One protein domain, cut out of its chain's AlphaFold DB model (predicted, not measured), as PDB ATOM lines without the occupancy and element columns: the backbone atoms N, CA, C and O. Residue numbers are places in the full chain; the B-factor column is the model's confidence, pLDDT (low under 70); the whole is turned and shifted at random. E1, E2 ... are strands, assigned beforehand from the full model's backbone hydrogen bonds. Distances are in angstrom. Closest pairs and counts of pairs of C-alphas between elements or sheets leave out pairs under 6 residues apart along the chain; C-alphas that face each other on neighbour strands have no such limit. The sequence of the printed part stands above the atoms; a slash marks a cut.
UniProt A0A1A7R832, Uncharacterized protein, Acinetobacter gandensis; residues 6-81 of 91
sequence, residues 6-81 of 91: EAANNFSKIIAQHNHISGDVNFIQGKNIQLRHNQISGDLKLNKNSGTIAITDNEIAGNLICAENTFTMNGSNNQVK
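Overview. This is residues 6 to 81 of the 91 residues of an uncharacterized protein of Acinetobacter gandensis (UniProt A0A1A7R832). What shape? With little regular structure, the backbone winds in stacked turns, a solenoid walled by all-parallel sheets E1 E3 E5 E7 and E2 E4 E6. How much is named? Seven strands, E1 to E7, hold 29 of 76 printed residues: all strand, no named helix. It is compact, radius of gyration of the C-alphas 11.0 A, spans 27 by 22 by 20 A.

Arrangement. Which pair first? E1, residues 14 to 17, and E3, 32 to 36, are parallel neighbours; N 16 and O 34 are within hydrogen-bond range, 2.8 A. Which next? E2, residues 25 to 28, and E4, 44 to 47, are too; N 45 to O 25 is 2.8 A.

Along the chain. What follows? E5, residues 52 to 56, spans 12.7 A; E6 is 64 to 67, E7 72 to 74. Which anchors? E1 begins at C-alpha 14 (-29.883, 35.367, -33.074); E7 ends at C-alpha 74 (-15.270, 35.816, -36.865).

Size, cuts and confidence. Any cut? The printed part has none. Low confidence? No printed residue is under 70.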
ATOM      1  N   GLU A   6     -31.971  44.274 -28.427       96.75
ATOM      2  CA  GLU A   6     -31.430  43.835 -27.144       96.75
ATOM      3  C   GLU A   6     -31.842  42.393 -26.862       96.75
ATOM      4  O   GLU A   6     -32.998  42.012 -27.050       96.75
ATOM      5  N   ALA A   7     -30.888  41.575 -26.421       97.00
ATOM      6  CA  ALA A   7     -31.154  40.215 -25.976       97.00
ATOM      7  C   ALA A   7     -30.221  39.824 -24.830       97.00
ATOM      8  O   ALA A   7     -29.020  40.099 -24.856       97.00
ATOM      9  N   ALA A   8     -30.788  39.151 -23.834       96.38
ATOM     10  CA  ALA A   8     -30.094  38.722 -22.630       96.38
ATOM     11  C   ALA A   8     -30.586  37.337 -22.177       96.38
ATOM     12  O   ALA A   8     -31.525  36.786 -22.754       96.38
ATOM     13  N   ASN A   9     -29.994  36.805 -21.104       93.50
ATOM     14  CA  ASN A   9     -30.479  35.631 -20.366       93.50
ATOM     15  C   ASN A   9     -30.430  34.296 -21.139       93.50
ATOM     16  O   ASN A   9     -31.436  33.596 -21.245       93.50
ATOM     17  N   ASN A  10     -29.245  33.883 -21.609       92.56
ATOM     18  CA  ASN A  10     -29.004  32.541 -22.174       92.56
ATOM     19  C   ASN A  10     -29.773  32.233 -23.466       92.56
ATOM     20  O   ASN A  10     -30.164  31.087 -23.709       92.56
ATOM     21  N   PHE A  11     -29.952  33.229 -24.335       96.75
ATOM     22  CA  PHE A  11     -30.595  33.003 -25.626       96.75
ATOM     23  C   PHE A  11     -29.769  32.055 -26.516       96.75
ATOM     24  O   PHE A  11     -28.534  32.068 -26.548       96.75
ATOM     25  N   SER A  12     -30.464  31.201 -27.268       96.44
ATOM     26  CA  SER A  12     -29.829  30.125 -28.033       96.44
ATOM     27  C   SER A  12     -29.265  30.591 -29.375       96.44
ATOM     28  O   SER A  12     -28.198  30.123 -29.788       96.44
ATOM     29  N   LYS A  13     -29.974  31.486 -30.071       96.81
ATOM     30  CA  LYS A  13     -29.600  31.941 -31.410       96.81
ATOM     31  C   LYS A  13     -30.226  33.286 -31.764       96.81
ATOM     32  O   LYS A  13     -31.419  33.475 -31.559       96.81
ATOM     33  N   ILE A  14     -29.435  34.158 -32.384       97.31
ATOM     34  CA  ILE A  14     -29.883  35.367 -33.074       97.31
ATOM     35  C   ILE A  14     -29.221  35.422 -34.447       97.31
ATOM     36  O   ILE A  14     -28.019  35.191 -34.585       97.31
ATOM     37  N   ILE A  15     -30.021  35.745 -35.460       96.94
ATOM     38  CA  ILE A  15     -29.552  36.071 -36.803       96.94
ATOM     39  C   ILE A  15     -30.148  37.429 -37.168       96.94
ATOM     40  O   ILE A  15     -31.365  37.546 -37.279       96.94
ATOM     41  N   ALA A  16     -29.299  38.433 -37.368       96.62
ATOM     42  CA  ALA A  16     -29.684  39.715 -37.941       96.62
ATOM     43  C   ALA A  16     -28.895  39.930 -39.234       96.62
ATOM     44  O   ALA A  16     -27.661  40.005 -39.231       96.62
ATOM     45  N   GLN A  17     -29.623  39.980 -40.349       96.88
ATOM     46  CA  GLN A  17     -29.056  40.134 -41.682       96.88
ATOM     47  C   GLN A  17     -29.782  41.217 -42.476       96.88
ATOM     48  O   GLN A  17     -31.009  41.237 -42.463       96.88
ATOM     49  N   HIS A  18     -29.033  42.061 -43.192       97.25
ATOM     50  CA  HIS A  18     -29.579  43.088 -44.094       97.25
ATOM     51  C   HIS A  18     -30.527  44.089 -43.411       97.25
ATOM     52  O   HIS A  18     -31.536  44.495 -43.986       97.25
ATOM     53  N   ASN A  19     -30.218  44.490 -42.174       96.31
ATOM     54  CA  ASN A  19     -31.034  45.446 -41.427       96.31
ATOM     55  C   ASN A  19     -30.420  46.843 -41.414       96.31
ATOM     56  O   ASN A  19     -29.203  47.002 -41.354       96.31
ATOM     57  N   HIS A  20     -31.291  47.846 -41.336       96.75
ATOM     58  CA  HIS A  20     -30.942  49.179 -40.858       96.75
ATOM     59  C   HIS A  20     -31.460  49.339 -39.423       96.75
ATOM     60  O   HIS A  20     -32.673  49.274 -39.185       96.75
ATOM     61  N   ILE A  21     -30.541  49.507 -38.477       96.19
ATOM     62  CA  ILE A  21     -30.785  49.614 -37.038       96.19
ATOM     63  C   ILE A  21     -30.354  51.017 -36.613       96.19
ATOM     64  O   ILE A  21     -29.171  51.355 -36.651       96.19
ATOM     65  N   SER A  22     -31.321  51.859 -36.250       96.88
ATOM     66  CA  SER A  22     -31.042  53.261 -35.916       96.88
ATOM     67  C   SER A  22     -30.463  53.454 -34.509       96.88
ATOM     68  O   SER A  22     -30.057  54.564 -34.178       96.88
ATOM     69  N   GLY A  23     -30.498  52.420 -33.669       96.94
ATOM     70  CA  GLY A  23     -30.013  52.448 -32.292       96.94
ATOM     71  C   GLY A  23     -28.860  51.480 -32.050       96.94
ATOM     72  O   GLY A  23     -28.134  51.100 -32.973       96.94
ATOM     73  N   ASP A  24     -28.724  51.082 -30.790       98.12
ATOM     74  CA  ASP A  24     -27.686  50.165 -30.328       98.12
ATOM     75  C   ASP A  24     -28.086  48.699 -30.528       98.12
ATOM     76  O   ASP A  24     -29.267  48.335 -30.544       98.12
ATOM     77  N   VAL A  25     -27.082  47.831 -30.616       98.38
ATOM     78  CA  VAL A  25     -27.251  46.377 -30.564       98.38
ATOM     79  C   VAL A  25     -26.510  45.841 -29.347       98.38
ATOM     80  O   VAL A  25     -25.282  45.910 -29.287       98.38
ATOM     81  N   ASN A  26     -27.251  45.280 -28.389       98.31
ATOM     82  CA  ASN A  26     -26.711  44.802 -27.116       98.31
ATOM     83  C   ASN A  26     -27.086  43.337 -26.884       98.31
ATOM     84  O   ASN A  26     -28.243  43.024 -26.598       98.31
ATOM     85  N   PHE A  27     -26.106  42.433 -26.961       98.12
ATOM     86  CA  PHE A  27     -26.316  41.003 -26.723       98.12
ATOM     87  C   PHE A  27     -25.460  40.479 -25.580       98.12
ATOM     88  O   PHE A  27     -24.226  40.553 -25.612       98.12
ATOM     89  N   ILE A  28     -26.135  39.917 -24.581       98.06
ATOM     90  CA  ILE A  28     -25.531  39.476 -23.330       98.06
ATOM     91  C   ILE A  28     -25.868  38.003 -23.082       98.06
ATOM     92  O   ILE A  28     -27.031  37.612 -23.136       98.06
ATOM     93  N   GLN A  29     -24.862  37.184 -22.766       97.00
ATOM     94  CA  GLN A  29     -25.054  35.773 -22.395       97.00
ATOM     95  C   GLN A  29     -25.817  34.939 -23.444       97.00
ATOM     96  O   GLN A  29     -26.735  34.205 -23.111       97.00
ATOM     97  N   GLY A  30     -25.466  35.037 -24.724       96.12
ATOM     98  CA  GLY A  30     -26.003  34.217 -25.816       96.12
ATOM     99  C   GLY A  30     -25.116  33.044 -26.226       96.12
ATOM    100  O   GLY A  30     -24.023  32.863 -25.688       96.12
ATOM    101  N   LYS A  31     -25.566  32.249 -27.211       95.19
ATOM    102  CA  LYS A  31     -24.797  31.111 -27.769       95.19
ATOM    103  C   LYS A  31     -24.454  31.191 -29.260       95.19
ATOM    104  O   LYS A  31     -23.386  30.763 -29.673       95.19
ATOM    105  N   ASN A  32     -25.370  31.631 -30.116       95.94
ATOM    106  CA  ASN A  32     -25.107  31.705 -31.557       95.94
ATOM    107  C   ASN A  32     -25.554  33.060 -32.073       95.94
ATOM    108  O   ASN A  32     -26.746  33.357 -32.060       95.94
ATOM    109  N   ILE A  33     -24.609  33.878 -32.513       97.88
ATOM    110  CA  ILE A  33     -24.871  35.249 -32.939       97.88
ATOM    111  C   ILE A  33     -24.339  35.409 -34.351       97.88
ATOM    112  O   ILE A  33     -23.157  35.191 -34.607       97.88
ATOM    113  N   GLN A  34     -25.220  35.788 -35.271       98.00
ATOM    114  CA  GLN A  34     -24.854  36.124 -36.640       98.00
ATOM    115  C   GLN A  34     -25.360  37.525 -36.959       98.00
ATOM    116  O   GLN A  34     -26.562  37.737 -37.109       98.00
ATOM    117  N   LEU A  35     -24.431  38.467 -37.059       97.94
ATOM    118  CA  LEU A  35     -24.656  39.850 -37.450       97.94
ATOM    119  C   LEU A  35     -23.958  40.076 -38.785       97.94
ATOM    120  O   LEU A  35     -22.731  40.173 -38.830       97.94
ATOM    121  N   ARG A  36     -24.729  40.111 -39.874       98.31
ATOM    122  CA  ARG A  36     -24.170  40.229 -41.222       98.31
ATOM    123  C   ARG A  36     -24.867  41.275 -42.087       98.31
ATOM    124  O   ARG A  36     -26.089  41.290 -42.155       98.31
ATOM    125  N   HIS A  37     -24.104  42.093 -42.811       98.38
ATOM    126  CA  HIS A  37     -24.653  43.114 -43.718       98.38
ATOM    127  C   HIS A  37     -25.651  44.069 -43.040       98.38
ATOM    128  O   HIS A  37     -26.673  44.416 -43.627       98.38
ATOM    129  N   ASN A  38     -25.402  44.465 -41.790       97.94
ATOM    130  CA  ASN A  38     -26.250  45.441 -41.104       97.94
ATOM    131  C   ASN A  38     -25.621  46.835 -41.130       97.94
ATOM    132  O   ASN A  38     -24.400  46.981 -41.081       97.94
ATOM    133  N   GLN A  39     -26.479  47.849 -41.144       98.19
ATOM    134  CA  GLN A  39     -26.127  49.241 -40.888       98.19
ATOM    135  C   GLN A  39     -26.620  49.605 -39.490       98.19
ATOM    136  O   GLN A  39     -27.826  49.626 -39.242       98.19
ATOM    137  N   ILE A  40     -25.689  49.850 -38.571       98.19
ATOM    138  CA  ILE A  40     -25.952  50.128 -37.159       98.19
ATOM    139  C   ILE A  40     -25.514  51.563 -36.880       98.19
ATOM    140  O   ILE A  40     -24.336  51.898 -36.994       98.19
ATOM    141  N   SER A  41     -26.470  52.422 -36.533       98.31
ATOM    142  CA  SER A  41     -26.183  53.831 -36.233       98.31
ATOM    143  C   SER A  41     -25.613  54.033 -34.824       98.31
ATOM    144  O   SER A  41     -24.945  55.034 -34.579       98.31
ATOM    145  N   GLY A  42     -25.870  53.095 -33.909       98.19
ATOM    146  CA  GLY A  42     -25.340  53.099 -32.549       98.19
ATOM    147  C   GLY A  42     -24.110  52.211 -32.354       98.19
ATOM    148  O   GLY A  42     -23.374  51.891 -33.294       98.19
ATOM    149  N   ASP A  43     -23.897  51.806 -31.105       98.62
ATOM    150  CA  ASP A  43     -22.869  50.849 -30.704       98.62
ATOM    151  C   ASP A  43     -23.323  49.399 -30.946       98.62
ATOM    152  O   ASP A  43     -24.497  49.052 -30.801       98.62
ATOM    153  N   LEU A  44     -22.360  48.517 -31.220       98.44
ATOM    154  CA  LEU A  44     -22.538  47.068 -31.176       98.44
ATOM    155  C   LEU A  44     -21.751  46.488 -29.993       98.44
ATOM    156  O   LEU A  44     -20.518  46.491 -29.990       98.44
ATOM    157  N   LYS A  45     -22.470  45.966 -28.995       98.62
ATOM    158  CA  LYS A  45     -21.911  45.426 -27.750       98.62
ATOM    159  C   LYS A  45     -22.283  43.956 -27.579       98.62
ATOM    160  O   LYS A  45     -23.453  43.605 -27.429       98.62
ATOM    161  N   LEU A  46     -21.267  43.096 -27.551       98.06
ATOM    162  CA  LEU A  46     -21.390  41.676 -27.225       98.06
ATOM    163  C   LEU A  46     -20.674  41.398 -25.901       98.06
ATOM    164  O   LEU A  46     -19.453  41.550 -25.820       98.06
ATOM    165  N   ASN A  47     -21.405  40.965 -24.874       97.94
ATOM    166  CA  ASN A  47     -20.822  40.642 -23.571       97.94
ATOM    167  C   ASN A  47     -21.172  39.231 -23.086       97.94
ATOM    168  O   ASN A  47     -22.331  38.820 -23.121       97.94
ATOM    169  N   LYS A  48     -20.173  38.494 -22.583       97.50
ATOM    170  CA  LYS A  48     -20.359  37.171 -21.952       97.50
ATOM    171  C   LYS A  48     -21.103  36.152 -22.819       97.50
ATOM    172  O   LYS A  48     -21.721  35.227 -22.295       97.50
ATOM    173  N   ASN A  49     -21.080  36.309 -24.141       96.81
ATOM    174  CA  ASN A  49     -21.657  35.323 -25.043       96.81
ATOM    175  C   ASN A  49     -20.713  34.119 -25.158       96.81
ATOM    176  O   ASN A  49     -19.519  34.191 -24.878       96.81
ATOM    177  N   SER A  50     -21.265  32.990 -25.556       94.50
ATOM    178  CA  SER A  50     -20.558  31.731 -25.764       94.50
ATOM    179  C   SER A  50     -20.866  31.203 -27.164       94.50
ATOM    180  O   SER A  50     -21.637  31.824 -27.891       94.50
ATOM    181  N   GLY A  51     -20.288  30.062 -27.544       92.81
ATOM    182  CA  GLY A  51     -20.591  29.378 -28.802       92.81
ATOM    183  C   GLY A  51     -19.999  30.057 -30.040       92.81
ATOM    184  O   GLY A  51     -18.791  30.236 -30.121       92.81
ATOM    185  N   THR A  52     -20.814  30.345 -31.056       95.56
ATOM    186  CA  THR A  52     -20.316  30.901 -32.328       95.56
ATOM    187  C   THR A  52     -20.799  32.326 -32.520       95.56
ATOM    188  O   THR A  52     -22.004  32.588 -32.513       95.56
ATOM    189  N   ILE A  53     -19.861  33.238 -32.764       97.25
ATOM    190  CA  ILE A  53     -20.156  34.640 -33.057       97.25
ATOM    191  C   ILE A  53     -19.576  34.984 -34.426       97.25
ATOM    192  O   ILE A  53     -18.377  34.850 -34.663       97.25
ATOM    193  N   ALA A  54     -20.431  35.448 -35.329       97.75
ATOM    194  CA  ALA A  54     -20.040  36.003 -36.613       97.75
ATOM    195  C   ALA A  54     -20.551  37.441 -36.702       97.75
ATOM    196  O   ALA A  54     -21.758  37.676 -36.682       97.75
ATOM    197  N   ILE A  55     -19.626  38.387 -36.797       97.94
ATOM    198  CA  ILE A  55     -19.875  39.806 -37.029       97.94
ATOM    199  C   ILE A  55     -19.188  40.106 -38.354       97.94
ATOM    200  O   ILE A  55     -17.972  40.258 -38.376       97.94
ATOM    201  N   THR A  56     -19.908  40.109 -39.471       98.38
ATOM    202  CA  THR A  56     -19.272  40.271 -40.787       98.38
ATOM    203  C   THR A  56     -19.960  41.308 -41.653       98.38
ATOM    204  O   THR A  56     -21.184  41.394 -41.689       98.38
ATOM    205  N   ASP A  57     -19.168  42.081 -42.393       98.50
ATOM    206  CA  ASP A  57     -19.674  43.016 -43.402       98.50
ATOM    207  C   ASP A  57     -20.693  44.040 -42.851       98.50
ATOM    208  O   ASP A  57     -21.651  44.393 -43.539       98.50
ATOM    209  N   ASN A  58     -20.544  44.485 -41.597       98.38
ATOM    210  CA  ASN A  58     -21.422  45.500 -41.008       98.38
ATOM    211  C   ASN A  58     -20.806  46.902 -41.129       98.38
ATOM    212  O   ASN A  58     -19.587  47.067 -41.048       98.38
ATOM    213  N   GLU A  59     -21.664  47.915 -41.255       98.62
ATOM    214  CA  GLU A  59     -21.313  49.320 -41.046       98.62
ATOM    215  C   GLU A  59     -21.816  49.740 -39.663       98.62
ATOM    216  O   GLU A  59     -23.012  49.667 -39.385       98.62
ATOM    217  N   ILE A  60     -20.905  50.153 -38.786       98.62
ATOM    218  CA  ILE A  60     -21.195  50.518 -37.398       98.62
ATOM    219  C   ILE A  60     -20.719  51.952 -37.194       98.62
ATOM    220  O   ILE A  60     -19.520  52.236 -37.247       98.62
ATOM    221  N   ALA A  61     -21.656  52.874 -36.993       98.56
ATOM    222  CA  ALA A  61     -21.325  54.277 -36.773       98.56
ATOM    223  C   ALA A  61     -20.782  54.534 -35.356       98.56
ATOM    224  O   ALA A  61     -19.965  55.437 -35.181       98.56
ATOM    225  N   GLY A  62     -21.188  53.730 -34.372       98.50
ATOM    226  CA  GLY A  62     -20.626  53.737 -33.025       98.50
ATOM    227  C   GLY A  62     -19.400  52.834 -32.873       98.50
ATOM    228  O   GLY A  62     -18.602  52.640 -33.793       98.50
ATOM    229  N   ASN A  63     -19.247  52.282 -31.675       98.62
ATOM    230  CA  ASN A  63     -18.162  51.390 -31.286       98.62
ATOM    231  C   ASN A  63     -18.539  49.918 -31.475       98.62
ATOM    232  O   ASN A  63     -19.699  49.531 -31.340       98.62
ATOM    233  N   LEU A  64     -17.528  49.080 -31.694       98.56
ATOM    234  CA  LEU A  64     -17.643  47.626 -31.665       98.56
ATOM    235  C   LEU A  64     -16.916  47.087 -30.430       98.56
ATOM    236  O   LEU A  64     -15.687  47.145 -30.347       98.56
ATOM    237  N   ILE A  65     -17.668  46.563 -29.462       98.56
ATOM    238  CA  ILE A  65     -17.140  46.128 -28.165       98.56
ATOM    239  C   ILE A  65     -17.496  44.662 -27.934       98.56
ATOM    240  O   ILE A  65     -18.670  44.296 -27.900       98.56
ATOM    241  N   CYS A  66     -16.476  43.829 -27.721       97.81
ATOM    242  CA  CYS A  66     -16.647  42.401 -27.468       97.81
ATOM    243  C   CYS A  66     -15.884  42.003 -26.212       97.81
ATOM    244  O   CYS A  66     -14.666  41.844 -26.247       97.81
ATOM    245  N   ALA A  67     -16.606  41.867 -25.104       97.38
ATOM    246  CA  ALA A  67     -16.024  41.643 -23.789       97.38
ATOM    247  C   ALA A  67     -16.453  40.291 -23.217       97.38
ATOM    248  O   ALA A  67     -17.641  39.973 -23.192       97.38
ATOM    249  N   GLU A  68     -15.492  39.522 -22.709       97.00
ATOM    250  CA  GLU A  68     -15.734  38.246 -22.019       97.00
ATOM    251  C   GLU A  68     -16.505  37.207 -22.856       97.00
ATOM    252  O   GLU A  68     -17.094  36.277 -22.308       97.00
ATOM    253  N   ASN A  69     -16.521  37.341 -24.185       95.56
ATOM    254  CA  ASN A  69     -17.113  36.323 -25.037       95.56
ATOM    255  C   ASN A  69     -16.164  35.126 -25.101       95.56
ATOM    256  O   ASN A  69     -14.952  35.266 -25.258       95.56
ATOM    257  N   THR A  70     -16.716  33.935 -24.959       89.81
ATOM    258  CA  THR A  70     -15.966  32.683 -24.993       89.81
ATOM    259  C   THR A  70     -16.173  32.024 -26.355       89.81
ATOM    260  O   THR A  70     -17.246  32.187 -26.936       89.81
ATOM    261  N   PHE A  71     -15.178  31.266 -26.840       82.81
ATOM    262  CA  PHE A  71     -15.182  30.503 -28.107       82.81
ATOM    263  C   PHE A  71     -14.895  31.303 -29.401       82.81
ATOM    264  O   PHE A  71     -14.285  32.371 -29.375       82.81
ATOM    265  N   THR A  72     -15.213  30.701 -30.555       88.50
ATOM    266  CA  THR A  72     -14.807  31.137 -31.895       88.50
ATOM    267  C   THR A  72     -15.584  32.370 -32.337       88.50
ATOM    268  O   THR A  72     -16.815  32.363 -32.419       88.50
ATOM    269  N   MET A  73     -14.837  33.413 -32.693       93.81
ATOM    270  CA  MET A  73     -15.378  34.654 -33.228       93.81
ATOM    271  C   MET A  73     -14.798  34.926 -34.615       93.81
ATOM    272  O   MET A  73     -13.590  34.817 -34.816       93.81
ATOM    273  N   ASN A  74     -15.659  35.296 -35.558       96.31
ATOM    274  CA  ASN A  74     -15.270  35.816 -36.865       96.31
ATOM    275  C   ASN A  74     -15.771  37.258 -37.006       96.31
ATOM    276  O   ASN A  74     -16.967  37.505 -36.864       96.31
ATOM    277  N   GLY A  75     -14.852  38.178 -37.290       95.50
ATOM    278  CA  GLY A  75     -15.085  39.617 -37.354       95.50
ATOM    279  C   GLY A  75     -14.788  40.279 -38.700       95.50
ATOM    280  O   GLY A  75     -14.529  41.477 -38.730       95.50
ATOM    281  N   SER A  76     -14.723  39.538 -39.804       97.00
ATOM    282  CA  SER A  76     -14.207  40.071 -41.072       97.00
ATOM    283  C   SER A  76     -15.043  41.217 -41.672       97.00
ATOM    284  O   SER A  76     -16.273  41.173 -41.664       97.00
ATOM    285  N   ASN A  77     -14.370  42.182 -42.306       97.38
ATOM    286  CA  ASN A  77     -14.962  43.244 -43.139       97.38
ATOM    287  C   ASN A  77     -15.916  44.217 -42.417       97.38
ATOM    288  O   ASN A  77     -16.792  44.801 -43.054       97.38
ATOM    289  N   ASN A  78     -15.773  44.425 -41.106       97.62
ATOM    290  CA  ASN A  78     -16.569  45.446 -40.419       97.62
ATOM    291  C   ASN A  78     -15.954  46.839 -40.583       97.62
ATOM    292  O   ASN A  78     -14.784  47.066 -40.250       97.62
ATOM    293  N   GLN A  79     -16.780  47.789 -41.016       98.31
ATOM    294  CA  GLN A  79     -16.458  49.210 -41.054       98.31
ATOM    295  C   GLN A  79     -16.998  49.865 -39.784       98.31
ATOM    296  O   GLN A  79     -18.206  50.011 -39.621       98.31
ATOM    297  N   VAL A  80     -16.102  50.231 -38.871       98.44
ATOM    298  CA  VAL A  80     -16.453  50.826 -37.574       98.44
ATOM    299  C   VAL A  80     -15.933  52.257 -37.560       98.44
ATOM    300  O   VAL A  80     -14.730  52.457 -37.711       98.44
ATOM    301  N   LYS A  81     -16.828  53.243 -37.427       98.31
ATOM    302  CA  LYS A  81     -16.449  54.669 -37.372       98.31
ATOM    303  C   LYS A  81     -15.923  55.065 -35.993       98.31
ATOM    304  O   LYS A  81     -15.050  55.922 -35.907       98.31
TER     305      LYS A  81